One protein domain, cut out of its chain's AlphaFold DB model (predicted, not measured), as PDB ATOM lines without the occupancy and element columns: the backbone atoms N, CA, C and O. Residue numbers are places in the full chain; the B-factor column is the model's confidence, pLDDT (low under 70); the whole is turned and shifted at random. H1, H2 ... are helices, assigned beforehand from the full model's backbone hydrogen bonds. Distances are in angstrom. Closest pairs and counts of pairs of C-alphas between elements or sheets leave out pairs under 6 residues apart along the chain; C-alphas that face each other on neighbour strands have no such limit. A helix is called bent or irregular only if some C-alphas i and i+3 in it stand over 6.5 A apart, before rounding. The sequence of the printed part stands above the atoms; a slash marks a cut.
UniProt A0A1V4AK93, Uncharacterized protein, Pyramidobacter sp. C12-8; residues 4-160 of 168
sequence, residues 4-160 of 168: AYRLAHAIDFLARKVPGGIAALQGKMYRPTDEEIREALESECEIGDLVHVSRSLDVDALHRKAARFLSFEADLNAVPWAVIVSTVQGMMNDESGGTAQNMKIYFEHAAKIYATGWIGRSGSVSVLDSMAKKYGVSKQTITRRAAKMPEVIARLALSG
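This is residues 4 to 160 of the 168 residues of an uncharacterized protein of Pyramidobacter sp. C12-8 (UniProt A0A1V4AK93). H1 sits in the middle, beside a V of H5 and H6 that closes at Met 92 and Ala 100; the bent helix H8 crosses both arms, H8a over H6 and H8b over H5. H7 folds back along H6 at one end, and H3 with H4 makes an arm at the other, where residues 50 to 60 stick out. The class is all helix: 157 residues are printed with eight named helices, H1 to H8 in order, and no named strand. The whole is compact, with a radius of gyration of the C-alphas of 16.9 A and spans of 55 by 40 by 24 A.

H8, residues 139 to 159, was assigned as one helix by its hydrogen bonds but is bent: C-alphas 147 and 150 are 7.0 A apart, and its arms H8a, residues 139 to 147, and H8b, residues 150 to 159, stand at 38 degrees, only just a steep tilt. H8b touches H1, residues 4 to 17, opposite ways at a steep tilt of 51 degrees; their closest C-alphas, of Ala 8 and Pro 150, are 4.6 A apart. H8b also touches H5, residues 81 to 93, closest at the C-alphas of Ile 84 and Ala 157, 5.5 A. H8a touches H6, residues 99 to 114, about perpendicular at 86 degrees, with the C-alphas of Tyr 106 and Ala 146 4.2 A apart. H6 and H7, residues 123 to 135, form a helical hairpin at a shallow tilt of 17 degrees, closest at the C-alphas of Lys 112 and Val 127, 7.2 A. H2, residues 21 to 25, touches H5 at the C-alphas of Leu 25 and Val 85, 5.4 A, and touches H1 only at the corner. H4, residues 59 to 76, touches H1 with residues 72 to 76 alone, closest at the C-alphas of Leu 7 and Asp 75, 5.1 A. H3, residues 34 to 49, only just touches H4, with 3 pairs of C-alphas within 8 A, the closest Arg 38 and Phe 69, 6.6 A. The O i to N i+4 pairs are within hydrogen-bond range throughout H1, H2, H4, H5, H6, H7, H8a and H8b, and in H3 for 10 of 12.

H1 begins at C-alpha 4, (-9.709, -48.551, 41.727), and is 19.5 A long. H4 measures 25.8 A, H6 22.5 A and H3 22.2 A from first to last C-alpha. H8b ends at C-alpha 159, (-3.311, -54.705, 46.275).

The C-alphas farthest apart, of Ser 56 and Ser 96, are 56.6 A apart. The printed part has no cut and no long link. Its mean pLDDT is 81.6; residues 44 to 62, 95 to 97 and 113 to 125 are under 70.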
ATOM      1  N   ALA A   4     -10.509 -48.073  42.857       90.19
ATOM      2  CA  ALA A   4      -9.709 -48.551  41.727       90.19
ATOM      3  C   ALA A   4     -10.079 -47.876  40.401       90.19
ATOM      4  O   ALA A   4      -9.204 -47.587  39.597       90.19
ATOM      5  N   TYR A   5     -11.366 -47.598  40.177       92.25
ATOM      6  CA  TYR A   5     -11.811 -46.906  38.968       92.25
ATOM      7  C   TYR A   5     -11.302 -45.461  38.942       92.25
ATOM      8  O   TYR A   5     -10.835 -44.988  37.910       92.25
ATOM      9  N   ARG A   6     -11.384 -44.760  40.078       92.25
ATOM     10  CA  ARG A   6     -10.948 -43.364  40.158       92.25
ATOM     11  C   ARG A   6      -9.431 -43.231  40.013       92.25
ATOM     12  O   ARG A   6      -8.970 -42.441  39.195       92.25
ATOM     13  N   LEU A   7      -8.670 -44.094  40.690       94.81
ATOM     14  CA  LEU A   7      -7.218 -44.182  40.518       94.81
ATOM     15  C   LEU A   7      -6.834 -44.539  39.071       94.81
ATOM     16  O   LEU A   7      -5.914 -43.949  38.515       94.81
ATOM     17  N   ALA A   8      -7.560 -45.458  38.425       94.69
ATOM     18  CA  ALA A   8      -7.331 -45.798  37.020       94.69
ATOM     19  C   ALA A   8      -7.523 -44.592  36.093       94.69
ATOM     20  O   ALA A   8      -6.720 -44.384  35.185       94.69
ATOM     21  N   HIS A   9      -8.556 -43.784  36.336       91.75
ATOM     22  CA  HIS A   9      -8.782 -42.551  35.589       91.75
ATOM     23  C   HIS A   9      -7.642 -41.547  35.799       91.75
ATOM     24  O   HIS A   9      -7.162 -40.961  34.831       91.75
ATOM     25  N   ALA A  10      -7.161 -41.393  37.037       93.06
ATOM     26  CA  ALA A  10      -6.021 -40.531  37.338       93.06
ATOM     27  C   ALA A  10      -4.734 -40.999  36.632       93.06
ATOM     28  O   ALA A  10      -4.037 -40.193  36.018       93.06
ATOM     29  N   ILE A  11      -4.451 -42.306  36.636       94.50
ATOM     30  CA  ILE A  11      -3.304 -42.896  35.925       94.50
ATOM     31  C   ILE A  11      -3.420 -42.680  34.412       94.50
ATOM     32  O   ILE A  11      -2.441 -42.280  33.777       94.50
ATOM     33  N   ASP A  12      -4.601 -42.918  33.826       92.81
ATOM     34  CA  ASP A  12      -4.805 -42.704  32.389       92.81
ATOM     35  C   ASP A  12      -4.626 -41.236  32.007       92.81
ATOM     36  O   ASP A  12      -3.977 -40.927  31.006       92.81
ATOM     37  N   PHE A  13      -5.138 -40.329  32.838       90.81
ATOM     38  CA  PHE A  13      -4.958 -38.897  32.663       90.81
ATOM     39  C   PHE A  13      -3.474 -38.508  32.685       90.81
ATOM     40  O   PHE A  13      -3.006 -37.871  31.741       90.81
ATOM     41  N   LEU A  14      -2.707 -38.953  33.691       91.25
ATOM     42  CA  LEU A  14      -1.262 -38.697  33.760       91.25
ATOM     43  C   LEU A  14      -0.551 -39.174  32.491       91.25
ATOM     44  O   LEU A  14       0.188 -38.415  31.871       91.25
ATOM     45  N   ALA A  15      -0.807 -40.412  32.066       91.62
ATOM     46  CA  ALA A  15      -0.165 -40.981  30.885       91.62
ATOM     47  C   ALA A  15      -0.519 -40.237  29.587       91.62
ATOM     48  O   ALA A  15       0.273 -40.231  28.644       91.62
ATOM     49  N   ARG A  16      -1.718 -39.654  29.501       86.38
ATOM     50  CA  ARG A  16      -2.244 -39.097  28.249       86.38
ATOM     51  C   ARG A  16      -2.181 -37.586  28.154       86.38
ATOM     52  O   ARG A  16      -2.291 -37.091  27.038       86.38
ATOM     53  N   LYS A  17      -2.105 -36.865  29.269       85.31
ATOM     54  CA  LYS A  17      -2.298 -35.407  29.303       85.31
ATOM     55  C   LYS A  17      -1.151 -34.662  29.961       85.31
ATOM     56  O   LYS A  17      -0.878 -33.540  29.553       85.31
ATOM     57  N   VAL A  18      -0.475 -35.280  30.926       87.88
ATOM     58  CA  VAL A  18       0.593 -34.613  31.671       87.88
ATOM     59  C   VAL A  18       1.929 -34.799  30.948       87.88
ATOM     60  O   VAL A  18       2.316 -35.943  30.666       87.88
ATOM     61  N   PRO A  19       2.659 -33.710  30.633       85.38
ATOM     62  CA  PRO A  19       4.012 -33.795  30.097       85.38
ATOM     63  C   PRO A  19       4.891 -34.706  30.957       85.38
ATOM     64  O   PRO A  19       4.889 -34.633  32.179       85.38
ATOM     65  N   GLY A  20       5.601 -35.641  30.325       87.44
ATOM     66  CA  GLY A  20       6.435 -36.601  31.054       87.44
ATOM     67  C   GLY A  20       5.670 -37.645  31.884       87.44
ATOM     68  O   GLY A  20       6.314 -38.529  32.441       87.44
ATOM     69  N   GLY A  21       4.332 -37.643  31.916       92.12
ATOM     70  CA  GLY A  21       3.540 -38.548  32.757       92.12
ATOM     71  C   GLY A  21       3.811 -40.035  32.500       92.12
ATOM     72  O   GLY A  21       3.955 -40.807  33.445       92.12
ATOM     73  N   ILE A  22       4.002 -40.445  31.239       94.12
ATOM     74  CA  ILE A  22       4.433 -41.819  30.904       94.12
ATOM     75  C   ILE A  22       5.818 -42.125  31.483       94.12
ATOM     76  O   ILE A  22       6.030 -43.201  32.038       94.12
ATOM     77  N   ALA A  23       6.774 -41.204  31.344       93.44
ATOM     78  CA  ALA A  23       8.130 -41.403  31.848       93.44
ATOM     79  C   ALA A  23       8.149 -41.459  33.383       93.44
ATOM     80  O   ALA A  23       8.843 -42.303  33.948       93.44
ATOM     81  N   ALA A  24       7.338 -40.631  34.042       95.00
ATOM     82  CA  ALA A  24       7.164 -40.639  35.485       95.00
ATOM     83  C   ALA A  24       6.530 -41.947  35.983       95.00
ATOM     84  O   ALA A  24       7.065 -42.572  36.894       95.00
ATOM     85  N   LEU A  25       5.459 -42.426  35.336       95.38
ATOM     86  CA  LEU A  25       4.845 -43.724  35.652       95.38
ATOM     87  C   LEU A  25       5.831 -44.889  35.478       95.38
ATOM     88  O   LEU A  25       5.783 -45.856  36.229       95.38
ATOM     89  N   GLN A  26       6.747 -44.793  34.513       94.62
ATOM     90  CA  GLN A  26       7.817 -45.775  34.296       94.62
ATOM     91  C   GLN A  26       8.994 -45.639  35.285       94.62
ATOM     92  O   GLN A  26       9.945 -46.418  35.201       94.62
ATOM     93  N   GLY A  27       8.972 -44.651  36.186       93.00
ATOM     94  CA  GLY A  27      10.064 -44.361  37.121       93.00
ATOM     95  C   GLY A  27      11.323 -43.797  36.459       93.00
ATOM     96  O   GLY A  27      12.407 -43.873  37.027       93.00
ATOM     97  N   LYS A  28      11.205 -43.256  35.241       94.00
ATOM     98  CA  LYS A  28      12.309 -42.611  34.504       94.00
ATOM     99  C   LYS A  28      12.417 -41.113  34.792       94.00
ATOM    100  O   LYS A  28      13.406 -40.490  34.423       94.00
ATOM    101  N   MET A  29      11.381 -40.540  35.398       93.12
ATOM    102  CA  MET A  29      11.297 -39.147  35.832       93.12
ATOM    103  C   MET A  29      10.631 -39.090  37.210       93.12
ATOM    104  O   MET A  29       9.968 -40.043  37.625       93.12
ATOM    105  N   TYR A  30      10.799 -37.965  37.903       92.06
ATOM    106  CA  TYR A  30      10.061 -37.682  39.133       92.06
ATOM    107  C   TYR A  30       8.549 -37.595  38.874       92.06
ATOM    108  O   TYR A  30       8.116 -37.422  37.732       92.06
ATOM    109  N   ARG A  31       7.745 -37.727  39.942       93.00
ATOM    110  CA  ARG A  31       6.295 -37.465  39.895       93.00
ATOM    111  C   ARG A  31       6.076 -36.078  39.271       93.00
ATOM    112  O   ARG A  31       6.770 -35.153  39.699       93.00
ATOM    113  N   PRO A  32       5.132 -35.918  38.324       91.81
ATOM    114  CA  PRO A  32       4.765 -34.598  37.842       91.81
ATOM    115  C   PRO A  32       4.366 -33.698  39.008       91.81
ATOM    116  O   PRO A  32       3.755 -34.143  39.987       91.81
ATOM    117  N   THR A  33       4.760 -32.441  38.911       90.75
ATOM    118  CA  THR A  33       4.423 -31.423  39.897       90.75
ATOM    119  C   THR A  33       2.923 -31.155  39.892       90.75
ATOM    120  O   THR A  33       2.229 -31.363  38.894       90.75
ATOM    121  N   ASP A  34       2.421 -30.660  41.016       88.31
ATOM    122  CA  ASP A  34       1.018 -30.267  41.157       88.31
ATOM    123  C   ASP A  34       0.637 -29.207  40.113       88.31
ATOM    124  O   ASP A  34      -0.472 -29.222  39.586       88.31
ATOM    125  N   GLU A  35       1.595 -28.353  39.746       88.00
ATOM    126  CA  GLU A  35       1.459 -27.358  38.688       88.00
ATOM    127  C   GLU A  35       1.266 -27.998  37.307       88.00
ATOM    128  O   GLU A  35       0.288 -27.695  36.630       88.00
ATOM    129  N   GLU A  36       2.122 -28.947  36.915       88.31
ATOM    130  CA  GLU A  36       1.990 -29.663  35.635       88.31
ATOM    131  C   GLU A  36       0.666 -30.443  35.544       88.31
ATOM    132  O   GLU A  36       0.050 -30.533  34.479       88.31
ATOM    133  N   ILE A  37       0.205 -31.004  36.668       88.25
ATOM    134  CA  ILE A  37      -1.090 -31.690  36.756       88.25
ATOM    135  C   ILE A  37      -2.239 -30.684  36.608       88.25
ATOM    136  O   ILE A  37      -3.193 -30.942  35.868       88.25
ATOM    137  N   ARG A  38      -2.153 -29.537  37.289       86.25
ATOM    138  CA  ARG A  38      -3.160 -28.473  37.248       86.25
ATOM    139  C   ARG A  38      -3.286 -27.872  35.849       86.25
ATOM    140  O   ARG A  38      -4.401 -27.787  35.341       86.25
ATOM    141  N   GLU A  39      -2.171 -27.541  35.200       85.38
ATOM    142  CA  GLU A  39      -2.146 -27.034  33.822       85.38
ATOM    143  C   GLU A  39      -2.793 -28.025  32.840       85.38
ATOM    144  O   GLU A  39      -3.617 -27.645  32.002       85.38
ATOM    145  N   ALA A  40      -2.489 -29.321  32.973       84.38
ATOM    146  CA  ALA A  40      -3.090 -30.355  32.134       84.38
ATOM    147  C   ALA A  40      -4.612 -30.479  32.349       84.38
ATOM    148  O   ALA A  40      -5.355 -30.691  31.387       84.38
ATOM    149  N   LEU A  41      -5.083 -30.355  33.598       82.88
ATOM    150  CA  LEU A  41      -6.512 -30.413  33.938       82.88
ATOM    151  C   LEU A  41      -7.263 -29.185  33.413       82.88
ATOM    152  O   LEU A  41      -8.398 -29.300  32.941       82.88
ATOM    153  N   GLU A  42      -6.634 -28.012  33.467       78.94
ATOM    154  CA  GLU A  42      -7.192 -26.765  32.942       78.94
ATOM    155  C   GLU A  42      -7.326 -26.803  31.415       78.94
ATOM    156  O   GLU A  42      -8.389 -26.464  30.893       78.94
ATOM    157  N   SER A  43      -6.314 -27.325  30.713       70.38
ATOM    158  CA  SER A  43      -6.341 -27.488  29.252       70.38
ATOM    159  C   SER A  43      -7.469 -28.414  28.763       70.38
ATOM    160  O   SER A  43      -8.038 -28.195  27.691       70.38
ATOM    161  N   GLU A  44      -7.852 -29.431  29.544       67.44
ATOM    162  CA  GLU A  44      -9.006 -30.283  29.223       67.44
ATOM    163  C   GLU A  44     -10.347 -29.553  29.414       67.44
ATOM    164  O   GLU A  44     -11.295 -29.782  28.659       67.44
ATOM    165  N   CYS A  45     -10.421 -28.640  30.387       54.75
ATOM    166  CA  CYS A  45     -11.629 -27.866  30.671       54.75
ATOM    167  C   CYS A  45     -11.908 -26.804  29.602       54.75
ATOM    168  O   CYS A  45     -13.063 -26.628  29.223       54.75
ATOM    169  N   GLU A  46     -10.880 -26.150  29.056       52.84
ATOM    170  CA  GLU A  46     -11.055 -25.117  28.020       52.84
ATOM    171  C   GLU A  46     -11.722 -25.654  26.740       52.84
ATOM    172  O   GLU A  46     -12.477 -24.935  26.085       52.84
ATOM    173  N   ILE A  47     -11.534 -26.936  26.412       47.88
ATOM    174  CA  ILE A  47     -12.196 -27.586  25.267       47.88
ATOM    175  C   ILE A  47     -13.697 -27.813  25.534       47.88
ATOM    176  O   ILE A  47     -14.502 -27.750  24.605       47.88
ATOM    177  N   GLY A  48     -14.089 -28.056  26.790       42.47
ATOM    178  CA  GLY A  48     -15.493 -28.203  27.196       42.47
ATOM    179  C   GLY A  48     -16.213 -26.865  27.403       42.47
ATOM    180  O   GLY A  48     -17.385 -26.738  27.050       42.47
ATOM    181  N   ASP A  49     -15.498 -25.859  27.909       41.28
ATOM    182  CA  ASP A  49     -16.033 -24.526  28.216       41.28
ATOM    183  C   ASP A  49     -16.152 -23.628  26.967       41.28
ATOM    184  O   ASP A  49     -16.915 -22.665  26.960       41.28
ATOM    185  N   LEU A  50     -15.507 -23.973  25.844       41.62
ATOM    186  CA  LEU A  50     -15.717 -23.287  24.556       41.62
ATOM    187  C   LEU A  50     -17.157 -23.395  24.016       41.62
ATOM    188  O   LEU A  50     -17.528 -22.643  23.113       41.62
ATOM    189  N   VAL A  51     -17.984 -24.297  24.559       44.97
ATOM    190  CA  VAL A  51     -19.406 -24.423  24.187       44.97
ATOM    191  C   VAL A  51     -20.288 -23.474  25.004       44.97
ATOM    192  O   VAL A  51     -21.328 -23.030  24.515       44.97
ATOM    193  N   HIS A  52     -19.862 -23.089  26.209       47.72
ATOM    194  CA  HIS A  52     -20.624 -22.213  27.086       47.72
ATOM    195  C   HIS A  52     -19.700 -21.287  27.882       47.72
ATOM    196  O   HIS A  52     -18.992 -21.731  28.776       47.72
ATOM    197  N   VAL A  53     -19.862 -19.984  27.628       44.91
ATOM    198  CA  VAL A  53     -19.776 -18.870  28.591       44.91
ATOM    199  C   VAL A  53     -18.811 -17.742  28.191       44.91
ATOM    200  O   VAL A  53     -17.595 -17.769  28.345       44.91
ATOM    201  N   SER A  54     -19.461 -16.695  27.684       46.50
ATOM    202  CA  SER A  54     -19.243 -15.268  27.903       46.50
ATOM    203  C   SER A  54     -18.305 -14.879  29.055       46.50
ATOM    204  O   SER A  54     -18.462 -15.299  30.191       46.50
ATOM    205  N   ARG A  55     -17.397 -13.945  28.762       48.25
ATOM    206  CA  ARG A  55     -16.472 -13.281  29.690       48.25
ATOM    207  C   ARG A  55     -17.156 -12.698  30.942       48.25
ATOM    208  O   ARG A  55     -17.618 -11.560  30.922       48.25
ATOM    209  N   SER A  56     -17.094 -13.418  32.054       46.56
ATOM    210  CA  SER A  56     -16.985 -12.859  33.404       46.56
ATOM    211  C   SER A  56     -16.159 -13.821  34.265       46.56
ATOM    212  O   SER A  56     -16.159 -15.028  34.032       46.56
ATOM    213  N   LEU A  57     -15.388 -13.287  35.216       55.03
ATOM    214  CA  LEU A  57     -14.680 -14.075  36.230       55.03
ATOM    215  C   LEU A  57     -15.725 -14.731  37.140       55.03
ATOM    216  O   LEU A  57     -16.126 -14.173  38.158       55.03
ATOM    217  N   ASP A  58     -16.213 -15.893  36.715       65.00
ATOM    218  CA  ASP A  58     -17.108 -16.732  37.495       65.00
ATOM    219  C   ASP A  58     -16.298 -17.382  38.628       65.00
ATOM    220  O   ASP A  58     -15.541 -18.335  38.419       65.00
ATOM    221  N   VAL A  59     -16.426 -16.838  39.838       65.56
ATOM    222  CA  VAL A  59     -15.824 -17.394  41.062       65.56
ATOM    223  C   VAL A  59     -16.257 -18.853  41.263       65.56
ATOM    224  O   VAL A  59     -15.468 -19.668  41.746       65.56
ATOM    225  N   ASP A  60     -17.448 -19.237  40.798       68.62
ATOM    226  CA  ASP A  60     -17.901 -20.623  40.864       68.62
ATOM    227  C   ASP A  60     -17.150 -21.520  39.874       68.62
ATOM    228  O   ASP A  60     -16.911 -22.693  40.168       68.62
ATOM    229  N   ALA A  61     -16.709 -20.997  38.725       67.69
ATOM    230  CA  ALA A  61     -15.839 -21.734  37.807       67.69
ATOM    231  C   ALA A  61     -14.472 -22.012  38.443       67.69
ATOM    232  O   ALA A  61     -13.955 -23.125  38.320       67.69
ATOM    233  N   LEU A  62     -13.923 -21.045  39.185       69.38
ATOM    234  CA  LEU A  62     -12.682 -21.228  39.939       69.38
ATOM    235  C   LEU A  62     -12.845 -22.290  41.039       69.38
ATOM    236  O   LEU A  62     -12.023 -23.202  41.136       69.38
ATOM    237  N   HIS A  63     -13.932 -22.237  41.817       73.69
ATOM    238  CA  HIS A  63     -14.222 -23.247  42.842       73.69
ATOM    239  C   HIS A  63     -14.417 -24.648  42.251       73.69
ATOM    240  O   HIS A  63     -13.894 -25.623  42.793       73.69
ATOM    241  N   ARG A  64     -15.113 -24.768  41.109       75.56
ATOM    242  CA  ARG A  64     -15.262 -26.047  40.395       75.56
ATOM    243  C   ARG A  64     -13.910 -26.596  39.926       75.56
ATOM    244  O   ARG A  64     -13.685 -27.799  40.053       75.56
ATOM    245  N   LYS A  65     -13.006 -25.743  39.426       74.44
ATOM    246  CA  LYS A  65     -11.641 -26.142  39.027       74.44
ATOM    247  C   LYS A  65     -10.817 -26.620  40.226       74.44
ATOM    248  O   LYS A  65     -10.266 -27.717  40.178       74.44
ATOM    249  N   ALA A  66     -10.814 -25.864  41.325       76.56
ATOM    250  CA  ALA A  66     -10.112 -26.243  42.552       76.56
ATOM    251  C   ALA A  66     -10.633 -27.571  43.135       76.56
ATOM    252  O   ALA A  66      -9.847 -28.453  43.471       76.56
ATOM    253  N   ALA A  67     -11.955 -27.762  43.182       82.12
ATOM    254  CA  ALA A  67     -12.560 -29.006  43.656       82.12
ATOM    255  C   ALA A  67     -12.189 -30.217  42.781       82.12
ATOM    256  O   ALA A  67     -11.967 -31.310  43.303       82.12
ATOM    257  N   ARG A  68     -12.084 -30.035  41.456       80.38
ATOM    258  CA  ARG A  68     -11.624 -31.090  40.537       80.38
ATOM    259  C   ARG A  68     -10.169 -31.462  40.779       80.38
ATOM    260  O   ARG A  68      -9.877 -32.651  40.830       80.38
ATOM    261  N   PHE A  69      -9.294 -30.473  40.958       85.19
ATOM    262  CA  PHE A  69      -7.891 -30.724  41.288       85.19
ATOM    263  C   PHE A  69      -7.767 -31.505  42.602       85.19
ATOM    264  O   PHE A  69      -7.156 -32.568  42.622       85.19
ATOM    265  N   LEU A  70      -8.447 -31.059  43.663       84.25
ATOM    266  CA  LEU A  70      -8.449 -31.754  44.955       84.25
ATOM    267  C   LEU A  70      -9.004 -33.183  44.857       84.25
ATOM    268  O   LEU A  70      -8.471 -34.095  45.485       84.25
ATOM    269  N   SER A  71     -10.053 -33.402  44.056       86.56
ATOM    270  CA  SER A  71     -10.585 -34.747  43.807       86.56
ATOM    271  C   SER A  71      -9.581 -35.624  43.059       86.56
ATOM    272  O   SER A  71      -9.400 -36.781  43.424       86.56
ATOM    273  N   PHE A  72      -8.930 -35.081  42.027       88.12
ATOM    274  CA  PHE A  72      -7.914 -35.789  41.253       88.12
ATOM    275  C   PHE A  72      -6.723 -36.184  42.129       88.12
ATOM    276  O   PHE A  72      -6.276 -37.328  42.097       88.12
ATOM    277  N   GLU A  73      -6.244 -35.252  42.950       88.38
ATOM    278  CA  GLU A  73      -5.174 -35.503  43.909       88.38
ATOM    279  C   GLU A  73      -5.563 -36.565  44.931       88.38
ATOM    280  O   GLU A  73      -4.783 -37.478  45.180       88.38
ATOM    281  N   ALA A  74      -6.773 -36.498  45.491       88.88
ATOM    282  CA  ALA A  74      -7.258 -37.514  46.422       88.88
ATOM    283  C   ALA A  74      -7.306 -38.908  45.775       88.88
ATOM    284  O   ALA A  74      -6.965 -39.903  46.415       88.88
ATOM    285  N   ASP A  75      -7.693 -38.982  44.501       91.56
ATOM    286  CA  ASP A  75      -7.725 -40.232  43.749       91.56
ATOM    287  C   ASP A  75      -6.319 -40.763  43.444       91.56
ATOM    288  O   ASP A  75      -6.090 -41.967  43.562       91.56
ATOM    289  N   LEU A  76      -5.369 -39.887  43.103       89.38
ATOM    290  CA  LEU A  76      -3.973 -40.262  42.868       89.38
ATOM    291  C   LEU A  76      -3.264 -40.678  44.167       89.38
ATOM    292  O   LEU A  76      -2.490 -41.631  44.167       89.38
ATOM    293  N   ASN A  77      -3.580 -40.007  45.276       90.81
ATOM    294  CA  ASN A  77      -3.039 -40.272  46.610       90.81
ATOM    295  C   ASN A  77      -3.739 -41.439  47.327       90.81
ATOM    296  O   ASN A  77      -3.386 -41.763  48.460       90.81
ATOM    297  N   ALA A  78      -4.695 -42.111  46.673       91.31
ATOM    298  CA  ALA A  78      -5.290 -43.351  47.171       91.31
ATOM    299  C   ALA A  78      -4.242 -44.446  47.439       91.31
ATOM    300  O   ALA A  78      -4.477 -45.350  48.240       91.31
ATOM    301  N   VAL A  79      -3.103 -44.377  46.747       92.38
ATOM    302  CA  VAL A  79      -1.949 -45.260  46.899       92.38
ATOM    303  C   VAL A  79      -0.680 -44.399  46.828       92.38
ATOM    304  O   VAL A  79      -0.641 -43.471  46.019       92.38
ATOM    305  N   PRO A  80       0.378 -44.677  47.616       93.38
ATOM    306  CA  PRO A  80       1.625 -43.926  47.505       93.38
ATOM    307  C   PRO A  80       2.206 -43.988  46.087       93.38
ATOM    308  O   PRO A  80       2.233 -45.049  45.464       93.38
ATOM    309  N   TRP A  81       2.745 -42.869  45.594       93.56
ATOM    310  CA  TRP A  81       3.310 -42.786  44.240       93.56
ATOM    311  C   TRP A  81       4.352 -43.874  43.949       93.56
ATOM    312  O   TRP A  81       4.327 -44.493  42.887       93.56
ATOM    313  N   ALA A  82       5.228 -44.157  44.918       93.19
ATOM    314  CA  ALA A  82       6.236 -45.207  44.800       93.19
ATOM    315  C   ALA A  82       5.610 -46.577  44.489       93.19
ATOM    316  O   ALA A  82       6.109 -47.294  43.632       93.19
ATOM    317  N   VAL A  83       4.467 -46.903  45.095       94.62
ATOM    318  CA  VAL A  83       3.754 -48.165  44.851       94.62
ATOM    319  C   VAL A  83       3.183 -48.221  43.434       94.62
ATOM    320  O   VAL A  83       3.229 -49.275  42.795       94.62
ATOM    321  N   ILE A  84       2.686 -47.098  42.907       94.69
ATOM    322  CA  ILE A  84       2.222 -47.007  41.514       94.69
ATOM    323  C   ILE A  84       3.392 -47.280  40.560       94.69
ATOM    324  O   ILE A  84       3.265 -48.108  39.656       94.69
ATOM    325  N   VAL A  85       4.545 -46.641  40.790       95.06
ATOM    326  CA  VAL A  85       5.754 -46.821  39.969       95.06
ATOM    327  C   VAL A  85       6.285 -48.254  40.057       95.06
ATOM    328  O   VAL A  85       6.491 -48.881  39.019       95.06
ATOM    329  N   SER A  86       6.436 -48.812  41.262       93.19
ATOM    330  CA  SER A  86       6.882 -50.198  41.460       93.19
ATOM    331  C   SER A  86       5.943 -51.196  40.788       93.19
ATOM    332  O   SER A  86       6.403 -52.144  40.157       93.19
ATOM    333  N   THR A  87       4.628 -50.952  40.831       94.50
ATOM    334  CA  THR A  87       3.637 -51.770  40.115       94.50
ATOM    335  C   THR A  87       3.857 -51.713  38.607       94.50
ATOM    336  O   THR A  87       3.922 -52.752  37.953       94.50
ATOM    337  N   VAL A  88       4.012 -50.514  38.039       94.69
ATOM    338  CA  VAL A  88       4.271 -50.347  36.601       94.69
ATOM    339  C   VAL A  88       5.570 -51.042  36.190       94.69
ATOM    340  O   VAL A  88       5.586 -51.749  35.182       94.69
ATOM    341  N   GLN A  89       6.641 -50.881  36.968       93.31
ATOM    342  CA  GLN A  89       7.934 -51.510  36.699       93.31
ATOM    343  C   GLN A  89       7.860 -53.037  36.815       93.31
ATOM    344  O   GLN A  89       8.296 -53.733  35.899       93.31
ATOM    345  N   GLY A  90       7.228 -53.560  37.869       91.50
ATOM    346  CA  GLY A  90       6.991 -54.993  38.051       91.50
ATOM    347  C   GLY A  90       6.211 -55.602  36.886       91.50
ATOM    348  O   GLY A  90       6.628 -56.603  36.312       91.50
ATOM    349  N   MET A  91       5.145 -54.933  36.439       91.56
ATOM    350  CA  MET A  91       4.358 -55.353  35.271       91.56
ATOM    351  C   MET A  91       5.132 -55.290  33.946       91.56
ATOM    352  O   MET A  91       4.832 -56.047  33.021       91.56
ATOM    353  N   MET A  92       6.087 -54.365  33.810       90.62
ATOM    354  CA  MET A  92       6.940 -54.261  32.620       90.62
ATOM    355  C   MET A  92       8.054 -55.311  32.595       90.62
ATOM    356  O   MET A  92       8.460 -55.706  31.500       90.62
ATOM    357  N   ASN A  93       8.508 -55.749  33.770       87.62
ATOM    358  CA  ASN A  93       9.544 -56.765  33.958       87.62
ATOM    359  C   ASN A  93       8.975 -58.189  34.080       87.62
ATOM    360  O   ASN A  93       9.737 -59.149  34.074       87.62
ATOM    361  N   ASP A  94       7.652 -58.344  34.174       81.94
ATOM    362  CA  ASP A  94       6.992 -59.647  34.162       81.94
ATOM    363  C   ASP A  94       7.076 -60.291  32.765       81.94
ATOM    364  O   ASP A  94       6.269 -60.032  31.863       81.94
ATOM    365  N   GLU A  95       8.083 -61.146  32.593       68.12
ATOM    366  CA  GLU A  95       8.333 -61.910  31.368       68.12
ATOM    367  C   GLU A  95       7.349 -63.079  31.177       68.12
ATOM    368  O   GLU A  95       7.263 -63.642  30.085       68.12
ATOM    369  N   SER A  96       6.576 -63.433  32.210       66.12
ATOM    370  CA  SER A  96       5.829 -64.694  32.262       66.12
ATOM    371  C   SER A  96       4.401 -64.620  31.701       66.12
ATOM    372  O   SER A  96       3.837 -65.650  31.325       66.12
ATOM    373  N   GLY A  97       3.805 -63.424  31.601       60.94
ATOM    374  CA  GLY A  97       2.342 -63.312  31.540       60.94
ATOM    375  C   GLY A  97       1.742 -62.309  30.560       60.94
ATOM    376  O   GLY A  97       0.675 -61.789  30.844       60.94
ATOM    377  N   GLY A  98       2.369 -61.965  29.427       77.50
ATOM    378  CA  GLY A  98       1.770 -61.072  28.404       77.50
ATOM    379  C   GLY A  98       1.449 -59.629  28.860       77.50
ATOM    380  O   GLY A  98       1.166 -58.758  28.032       77.50
ATOM    381  N   THR A  99       1.545 -59.351  30.161       86.19
ATOM    382  CA  THR A  99       1.301 -58.075  30.826       86.19
ATOM    383  C   THR A  99       2.309 -57.037  30.367       86.19
ATOM    384  O   THR A  99       1.904 -55.939  29.987       86.19
ATOM    385  N   ALA A 100       3.588 -57.407  30.246       89.88
ATOM    386  CA  ALA A 100       4.615 -56.534  29.688       89.88
ATOM    387  C   ALA A 100       4.288 -56.085  28.249       89.88
ATOM    388  O   ALA A 100       4.474 -54.917  27.898       89.88
ATOM    389  N   GLN A 101       3.738 -56.973  27.405       90.75
ATOM    390  CA  GLN A 101       3.287 -56.593  26.058       90.75
ATOM    391  C   GLN A 101       2.085 -55.639  26.128       90.75
ATOM    392  O   GLN A 101       2.056 -54.644  25.404       90.75
ATOM    393  N   ASN A 102       1.115 -55.905  27.007       92.69
ATOM    394  CA  ASN A 102      -0.056 -55.043  27.185       92.69
ATOM    395  C   ASN A 102       0.320 -53.651  27.717       92.69
ATOM    396  O   ASN A 102      -0.233 -52.662  27.243       92.69
ATOM    397  N   MET A 103       1.300 -53.560  28.620       93.31
ATOM    398  CA  MET A 103       1.860 -52.294  29.105       93.31
ATOM    399  C   MET A 103       2.551 -51.513  27.987       93.31
ATOM    400  O   MET A 103       2.311 -50.317  27.827       93.31
ATOM    401  N   LYS A 104       3.352 -52.190  27.152       92.81
ATOM    402  CA  LYS A 104       3.969 -51.570  25.967       92.81
ATOM    403  C   LYS A 104       2.905 -51.035  25.003       92.81
ATOM    404  O   LYS A 104       3.025 -49.902  24.546       92.81
ATOM    405  N   ILE A 105       1.856 -51.821  24.740       92.94
ATOM    406  CA  ILE A 105       0.712 -51.404  23.916       92.94
ATOM    407  C   ILE A 105       0.038 -50.169  24.518       92.94
ATOM    408  O   ILE A 105      -0.222 -49.217  23.791       92.94
ATOM    409  N   TYR A 106      -0.229 -50.179  25.825       94.19
ATOM    410  CA  TYR A 106      -0.873 -49.073  26.526       94.19
ATOM    411  C   TYR A 106      -0.073 -47.772  26.419       94.19
ATOM    412  O   TYR A 106      -0.613 -46.774  25.945       94.19
ATOM    413  N   PHE A 107       1.214 -47.780  26.774       93.69
ATOM    414  CA  PHE A 107       2.032 -46.567  26.717       93.69
ATOM    415  C   PHE A 107       2.237 -46.060  25.289       93.69
ATOM    416  O   PHE A 107       2.173 -44.855  25.053       93.69
ATOM    417  N   GLU A 108       2.437 -46.954  24.316       91.88
ATOM    418  CA  GLU A 108       2.545 -46.545  22.912       91.88
ATOM    419  C   GLU A 108       1.222 -45.965  22.390       91.88
ATOM    420  O   GLU A 108       1.229 -44.974  21.657       91.88
ATOM    421  N   HIS A 109       0.085 -46.532  22.805       89.38
ATOM    422  CA  HIS A 109      -1.241 -46.017  22.475       89.38
ATOM    423  C   HIS A 109      -1.481 -44.634  23.097       89.38
ATOM    424  O   HIS A 109      -1.897 -43.715  22.391       89.38
ATOM    425  N   ALA A 110      -1.169 -44.461  24.385       87.75
ATOM    426  CA  ALA A 110      -1.284 -43.185  25.089       87.75
ATOM    427  C   ALA A 110      -0.425 -42.092  24.425       87.75
ATOM    428  O   ALA A 110      -0.939 -41.023  24.096       87.75
ATOM    429  N   ALA A 111       0.843 -42.396  24.123       85.88
ATOM    430  CA  ALA A 111       1.771 -41.456  23.494       85.88
ATOM    431  C   ALA A 111       1.333 -41.034  22.079       85.88
ATOM    432  O   ALA A 111       1.359 -39.852  21.735       85.88
ATOM    433  N   LYS A 112       0.914 -41.992  21.238       78.50
ATOM    434  CA  LYS A 112       0.574 -41.713  19.831       78.50
ATOM    435  C   LYS A 112      -0.781 -41.029  19.654       78.50
ATOM    436  O   LYS A 112      -0.950 -40.248  18.716       78.50
ATOM    437  N   ILE A 113      -1.740 -41.289  20.542       66.00
ATOM    438  CA  ILE A 113      -3.027 -40.582  20.523       66.00
ATOM    439  C   ILE A 113      -2.868 -39.133  21.001       66.00
ATOM    440  O   ILE A 113      -3.514 -38.249  20.440       66.00
ATOM    441  N   TYR A 114      -1.972 -38.860  21.956       56.62
ATOM    442  CA  TYR A 114      -1.650 -37.487  22.365       56.62
ATOM    443  C   TYR A 114      -0.967 -36.694  21.242       56.62
ATOM    444  O   TYR A 114      -1.412 -35.598  20.909       56.62
ATOM    445  N   ALA A 115       0.025 -37.286  20.567       52.41
ATOM    446  CA  ALA A 115       0.739 -36.639  19.460       52.41
ATOM    447  C   ALA A 115      -0.153 -36.269  18.256       52.41
ATOM    448  O   ALA A 115       0.263 -35.493  17.399       52.41
ATOM    449  N   THR A 116      -1.363 -36.834  18.158       52.22
ATOM    450  CA  THR A 116      -2.262 -36.647  17.007       52.22
ATOM    451  C   THR A 116      -3.539 -35.860  17.318       52.22
ATOM    452  O   THR A 116      -4.336 -35.659  16.402       52.22
ATOM    453  N   GLY A 117      -3.728 -35.376  18.558       47.66
ATOM    454  CA  GLY A 117      -4.798 -34.431  18.918       47.66
ATOM    455  C   GLY A 117      -6.208 -34.910  18.552       47.66
ATOM    456  O   GLY A 117      -6.890 -34.269  17.759       47.66
ATOM    457  N   TRP A 118      -6.624 -36.065  19.075       47.56
ATOM    458  CA  TRP A 118      -7.768 -36.854  18.592       47.56
ATOM    459  C   TRP A 118      -9.112 -36.096  18.455       47.56
ATOM    460  O   TRP A 118      -9.957 -36.132  19.345       47.56
ATOM    461  N   ILE A 119      -9.335 -35.511  17.269       39.22
ATOM    462  CA  ILE A 119     -10.635 -35.358  16.600       39.22
ATOM    463  C   ILE A 119     -10.445 -35.771  15.123       39.22
ATOM    464  O   ILE A 119      -9.906 -35.030  14.304       39.22
ATOM    465  N   GLY A 120     -10.859 -36.993  14.769       39.00
ATOM    466  CA  GLY A 120     -11.357 -37.313  13.421       39.00
ATOM    467  C   GLY A 120     -10.409 -37.341  12.205       39.00
ATOM    468  O   GLY A 120     -10.916 -37.249  11.090       39.00
ATOM    469  N   ARG A 121      -9.078 -37.487  12.332       44.34
ATOM    470  CA  ARG A 121      -8.179 -37.594  11.151       44.34
ATOM    471  C   ARG A 121      -7.648 -39.010  10.881       44.34
ATOM    472  O   ARG A 121      -7.372 -39.793  11.795       44.34
ATOM    473  N   SER A 122      -7.447 -39.298   9.592       50.50
ATOM    474  CA  SER A 122      -6.905 -40.533   8.989       50.50
ATOM    475  C   SER A 122      -5.599 -41.057   9.612       50.50
ATOM    476  O   SER A 122      -5.317 -42.250   9.523       50.50
ATOM    477  N   GLY A 123      -4.835 -40.205  10.307       52.91
ATOM    478  CA  GLY A 123      -3.621 -40.589  11.040       52.91
ATOM    479  C   GLY A 123      -3.852 -41.540  12.223       52.91
ATOM    480  O   GLY A 123      -2.944 -42.264  12.615       52.91
ATOM    481  N   SER A 124      -5.067 -41.605  12.772       58.53
ATOM    482  CA  SER A 124      -5.389 -42.540  13.864       58.53
ATOM    483  C   SER A 124      -5.495 -43.997  13.397       58.53
ATOM    484  O   SER A 124      -5.074 -44.915  14.105       58.53
ATOM    485  N   VAL A 125      -5.999 -44.215  12.178       63.41
ATOM    486  CA  VAL A 125      -6.119 -45.550  11.576       63.41
ATOM    487  C   VAL A 125      -4.735 -46.103  11.246       63.41
ATOM    488  O   VAL A 125      -4.438 -47.238  11.614       63.41
ATOM    489  N   SER A 126      -3.850 -45.283  10.667       75.94
ATOM    490  CA  SER A 126      -2.480 -45.700  10.339       75.94
ATOM    491  C   SER A 126      -1.637 -46.014  11.580       75.94
ATOM    492  O   SER A 126      -0.833 -46.949  11.555       75.94
ATOM    493  N   VAL A 127      -1.847 -45.297  12.691       80.69
ATOM    494  CA  VAL A 127      -1.215 -45.598  13.987       80.69
ATOM    495  C   VAL A 127      -1.662 -46.957  14.515       80.69
ATOM    496  O   VAL A 127      -0.809 -47.779  14.859       80.69
ATOM    497  N   LEU A 128      -2.974 -47.215  14.557       84.31
ATOM    498  CA  LEU A 128      -3.499 -48.493  15.040       84.31
ATOM    499  C   LEU A 128      -3.099 -49.654  14.126       84.31
ATOM    500  O   LEU A 128      -2.788 -50.722  14.641       84.31
ATOM    501  N   ASP A 129      -3.043 -49.451  12.808       86.62
ATOM    502  CA  ASP A 129      -2.551 -50.458  11.858       86.62
ATOM    503  C   ASP A 129      -1.058 -50.749  12.059       86.62
ATOM    504  O   ASP A 129      -0.643 -51.909  12.097       86.62
ATOM    505  N   SER A 130      -0.250 -49.710  12.276       88.38
ATOM    506  CA  SER A 130       1.178 -49.866  12.571       88.38
ATOM    507  C   SER A 130       1.406 -50.610  13.887       88.38
ATOM    508  O   SER A 130       2.254 -51.499  13.959       88.38
ATOM    509  N   MET A 131       0.631 -50.288  14.927       91.44
ATOM    510  CA  MET A 131       0.673 -50.995  16.208       91.44
ATOM    511  C   MET A 131       0.193 -52.442  16.066       91.44
ATOM    512  O   MET A 131       0.860 -53.353  16.548       91.44
ATOM    513  N   ALA A 132      -0.922 -52.671  15.370       91.31
ATOM    514  CA  ALA A 132      -1.456 -54.003  15.098       91.31
ATOM    515  C   ALA A 132      -0.406 -54.893  14.414       91.31
ATOM    516  O   ALA A 132      -0.150 -56.008  14.869       91.31
ATOM    517  N   LYS A 133       0.283 -54.355  13.397       93.25
ATOM    518  CA  LYS A 133       1.396 -55.032  12.719       93.25
ATOM    519  C   LYS A 133       2.581 -55.284  13.658       93.25
ATOM    520  O   LYS A 133       3.094 -56.396  13.685       93.25
ATOM    521  N   LYS A 134       3.003 -54.281  14.437       92.75
ATOM    522  CA  LYS A 134       4.142 -54.379  15.370       92.75
ATOM    523  C   LYS A 134       3.927 -55.434  16.459       92.75
ATOM    524  O   LYS A 134       4.859 -56.150  16.805       92.75
ATOM    525  N   TYR A 135       2.719 -55.504  17.016       90.94
ATOM    526  CA  TYR A 135       2.393 -56.387  18.138       90.94
ATOM    527  C   TYR A 135       1.745 -57.712  17.713       90.94
ATOM    528  O   TYR A 135       1.484 -58.547  18.576       90.94
ATOM    529  N   GLY A 136       1.482 -57.912  16.416       92.06
ATOM    530  CA  GLY A 136       0.869 -59.134  15.887       92.06
ATOM    531  C   GLY A 136      -0.568 -59.363  16.370       92.06
ATOM    532  O   GLY A 136      -0.977 -60.505  16.560       92.06
ATOM    533  N   VAL A 137      -1.332 -58.295  16.618       92.56
ATOM    534  CA  VAL A 137      -2.708 -58.368  17.148       92.56
ATOM    535  C   VAL A 137      -3.654 -57.451  16.379       92.56
ATOM    536  O   VAL A 137      -3.224 -56.526  15.702       92.56
ATOM    537  N   SER A 138      -4.967 -57.663  16.499       92.75
ATOM    538  CA  SER A 138      -5.958 -56.802  15.843       92.75
ATOM    539  C   SER A 138      -6.020 -55.393  16.454       92.75
ATOM    540  O   SER A 138      -5.775 -55.208  17.648       92.75
ATOM    541  N   LYS A 139      -6.455 -54.400  15.664       89.31
ATOM    542  CA  LYS A 139      -6.719 -53.024  16.139       89.31
ATOM    543  C   LYS A 139      -7.647 -52.992  17.357       89.31
ATOM    544  O   LYS A 139      -7.358 -52.328  18.345       89.31
ATOM    545  N   GLN A 140      -8.721 -53.783  17.322       88.62
ATOM    546  CA  GLN A 140      -9.656 -53.908  18.442       88.62
ATOM    547  C   GLN A 140      -8.970 -54.442  19.707       88.62
ATOM    548  O   GLN A 140      -9.276 -54.009  20.817       88.62
ATOM    549  N   THR A 141      -8.013 -55.360  19.552       91.12
ATOM    550  CA  THR A 141      -7.228 -55.886  20.673       91.12
ATOM    551  C   THR A 141      -6.314 -54.819  21.267       91.12
ATOM    552  O   THR A 141      -6.237 -54.739  22.492       91.12
ATOM    553  N   ILE A 142      -5.686 -53.976  20.437       90.19
ATOM    554  CA  ILE A 142      -4.901 -52.816  20.890       90.19
ATOM    555  C   ILE A 142      -5.768 -51.885  21.740       90.19
ATOM    556  O   ILE A 142      -5.441 -51.652  22.902       90.19
ATOM    557  N   THR A 143      -6.903 -51.423  21.203       88.12
ATOM    558  CA  THR A 143      -7.803 -50.493  21.903       88.12
ATOM    559  C   THR A 143      -8.326 -51.089  23.208       88.12
ATOM    560  O   THR A 143      -8.273 -50.438  24.248       88.12
ATOM    561  N   ARG A 144      -8.769 -52.355  23.190       90.19
ATOM    562  CA  ARG A 144      -9.273 -53.043  24.387       90.19
ATOM    563  C   ARG A 144      -8.199 -53.186  25.465       90.19
ATOM    564  O   ARG A 144      -8.490 -52.981  26.639       90.19
ATOM    565  N   ARG A 145      -6.974 -53.572  25.086       90.69
ATOM    566  CA  ARG A 145      -5.859 -53.720  26.034       90.69
ATOM    567  C   ARG A 145      -5.489 -52.365  26.624       90.69
ATOM    568  O   ARG A 145      -5.475 -52.243  27.840       90.69
ATOM    569  N   ALA A 146      -5.292 -51.350  25.782       90.25
ATOM    570  CA  ALA A 146      -4.958 -50.002  26.229       90.25
ATOM    571  C   ALA A 146      -6.021 -49.416  27.173       90.25
ATOM    572  O   ALA A 146      -5.660 -48.871  28.207       90.25
ATOM    573  N   ALA A 147      -7.313 -49.600  26.878       89.25
ATOM    574  CA  ALA A 147      -8.400 -49.121  27.735       89.25
ATOM    575  C   ALA A 147      -8.466 -49.832  29.099       89.25
ATOM    576  O   ALA A 147      -8.912 -49.243  30.079       89.25
ATOM    577  N   LYS A 148      -8.036 -51.098  29.176       92.25
ATOM    578  CA  LYS A 148      -8.097 -51.895  30.410       92.25
ATOM    579  C   LYS A 148      -6.875 -51.697  31.313       92.25
ATOM    580  O   LYS A 148      -6.982 -51.885  32.521       92.25
ATOM    581  N   MET A 149      -5.716 -51.346  30.752       93.94
ATOM    582  CA  MET A 149      -4.465 -51.291  31.517       93.94
ATOM    583  C   MET A 149      -4.475 -50.333  32.713       93.94
ATOM    584  O   MET A 149      -4.002 -50.769  33.761       93.94
ATOM    585  N   PRO A 150      -5.038 -49.110  32.644       94.75
ATOM    586  CA  PRO A 150      -5.092 -48.229  33.812       94.75
ATOM    587  C   PRO A 150      -5.798 -48.879  35.007       94.75
ATOM    588  O   PRO A 150      -5.339 -48.773  36.141       94.75
ATOM    589  N   GLU A 151      -6.874 -49.630  34.751       95.00
ATOM    590  CA  GLU A 151      -7.599 -50.364  35.790       95.00
ATOM    591  C   GLU A 151      -6.776 -51.519  36.368       95.00
ATOM    592  O   GLU A 151      -6.801 -51.752  37.576       95.00
ATOM    593  N   VAL A 152      -6.026 -52.234  35.526       94.12
ATOM    594  CA  VAL A 152      -5.125 -53.301  35.987       94.12
ATOM    595  C   VAL A 152      -4.032 -52.723  36.886       94.12
ATOM    596  O   VAL A 152      -3.820 -53.254  37.973       94.12
ATOM    597  N   ILE A 153      -3.402 -51.615  36.479       94.75
ATOM    598  CA  ILE A 153      -2.384 -50.926  37.287       94.75
ATOM    599  C   ILE A 153      -2.992 -50.500  38.626       94.75
ATOM    600  O   ILE A 153      -2.452 -50.843  39.673       94.75
ATOM    601  N   ALA A 154      -4.147 -49.827  38.609       95.50
ATOM    602  CA  ALA A 154      -4.807 -49.355  39.823       95.50
ATOM    603  C   ALA A 154      -5.142 -50.498  40.791       95.50
ATOM    604  O   ALA A 154      -4.877 -50.393  41.986       95.50
ATOM    605  N   ARG A 155      -5.697 -51.610  40.289       94.38
ATOM    606  CA  ARG A 155      -6.028 -52.778  41.120       94.38
ATOM    607  C   ARG A 155      -4.783 -53.411  41.735       94.38
ATOM    608  O   ARG A 155      -4.811 -53.742  42.918       94.38
ATOM    609  N   LEU A 156      -3.710 -53.575  40.962       92.88
ATOM    610  CA  LEU A 156      -2.469 -54.184  41.449       92.88
ATOM    611  C   LEU A 156      -1.744 -53.277  42.450       92.88
ATOM    612  O   LEU A 156      -1.291 -53.772  43.479       92.88
ATOM    613  N   ALA A 157      -1.731 -51.966  42.203       93.56
ATOM    614  CA  ALA A 157      -1.168 -50.971  43.111       93.56
ATOM    615  C   ALA A 157      -1.937 -50.921  44.441       93.56
ATOM    616  O   ALA A 157      -1.328 -50.981  45.503       93.56
ATOM    617  N   LEU A 158      -3.276 -50.919  44.397       92.81
ATOM    618  CA  LEU A 158      -4.123 -51.005  45.597       92.81
ATOM    619  C   LEU A 158      -3.945 -52.323  46.363       92.81
ATOM    620  O   LEU A 158      -4.166 -52.363  47.567       92.81
ATOM    621  N   SER A 159      -3.569 -53.396  45.666       89.88
ATOM    622  CA  SER A 159      -3.311 -54.705  46.275       89.88
ATOM    623  C   SER A 159      -1.881 -54.848  46.811       89.88
ATOM    624  O   SER A 159      -1.591 -55.841  47.470       89.88
ATOM    625  N   GLY A 160      -0.978 -53.907  46.505       82.69
ATOM    626  CA  GLY A 160       0.429 -53.956  46.911       82.69
ATOM    627  C   GLY A 160       1.247 -55.082  46.261       82.69
ATOM    628  O   GLY A 160       2.292 -55.452  46.783       82.69
TER     629      GLY A 160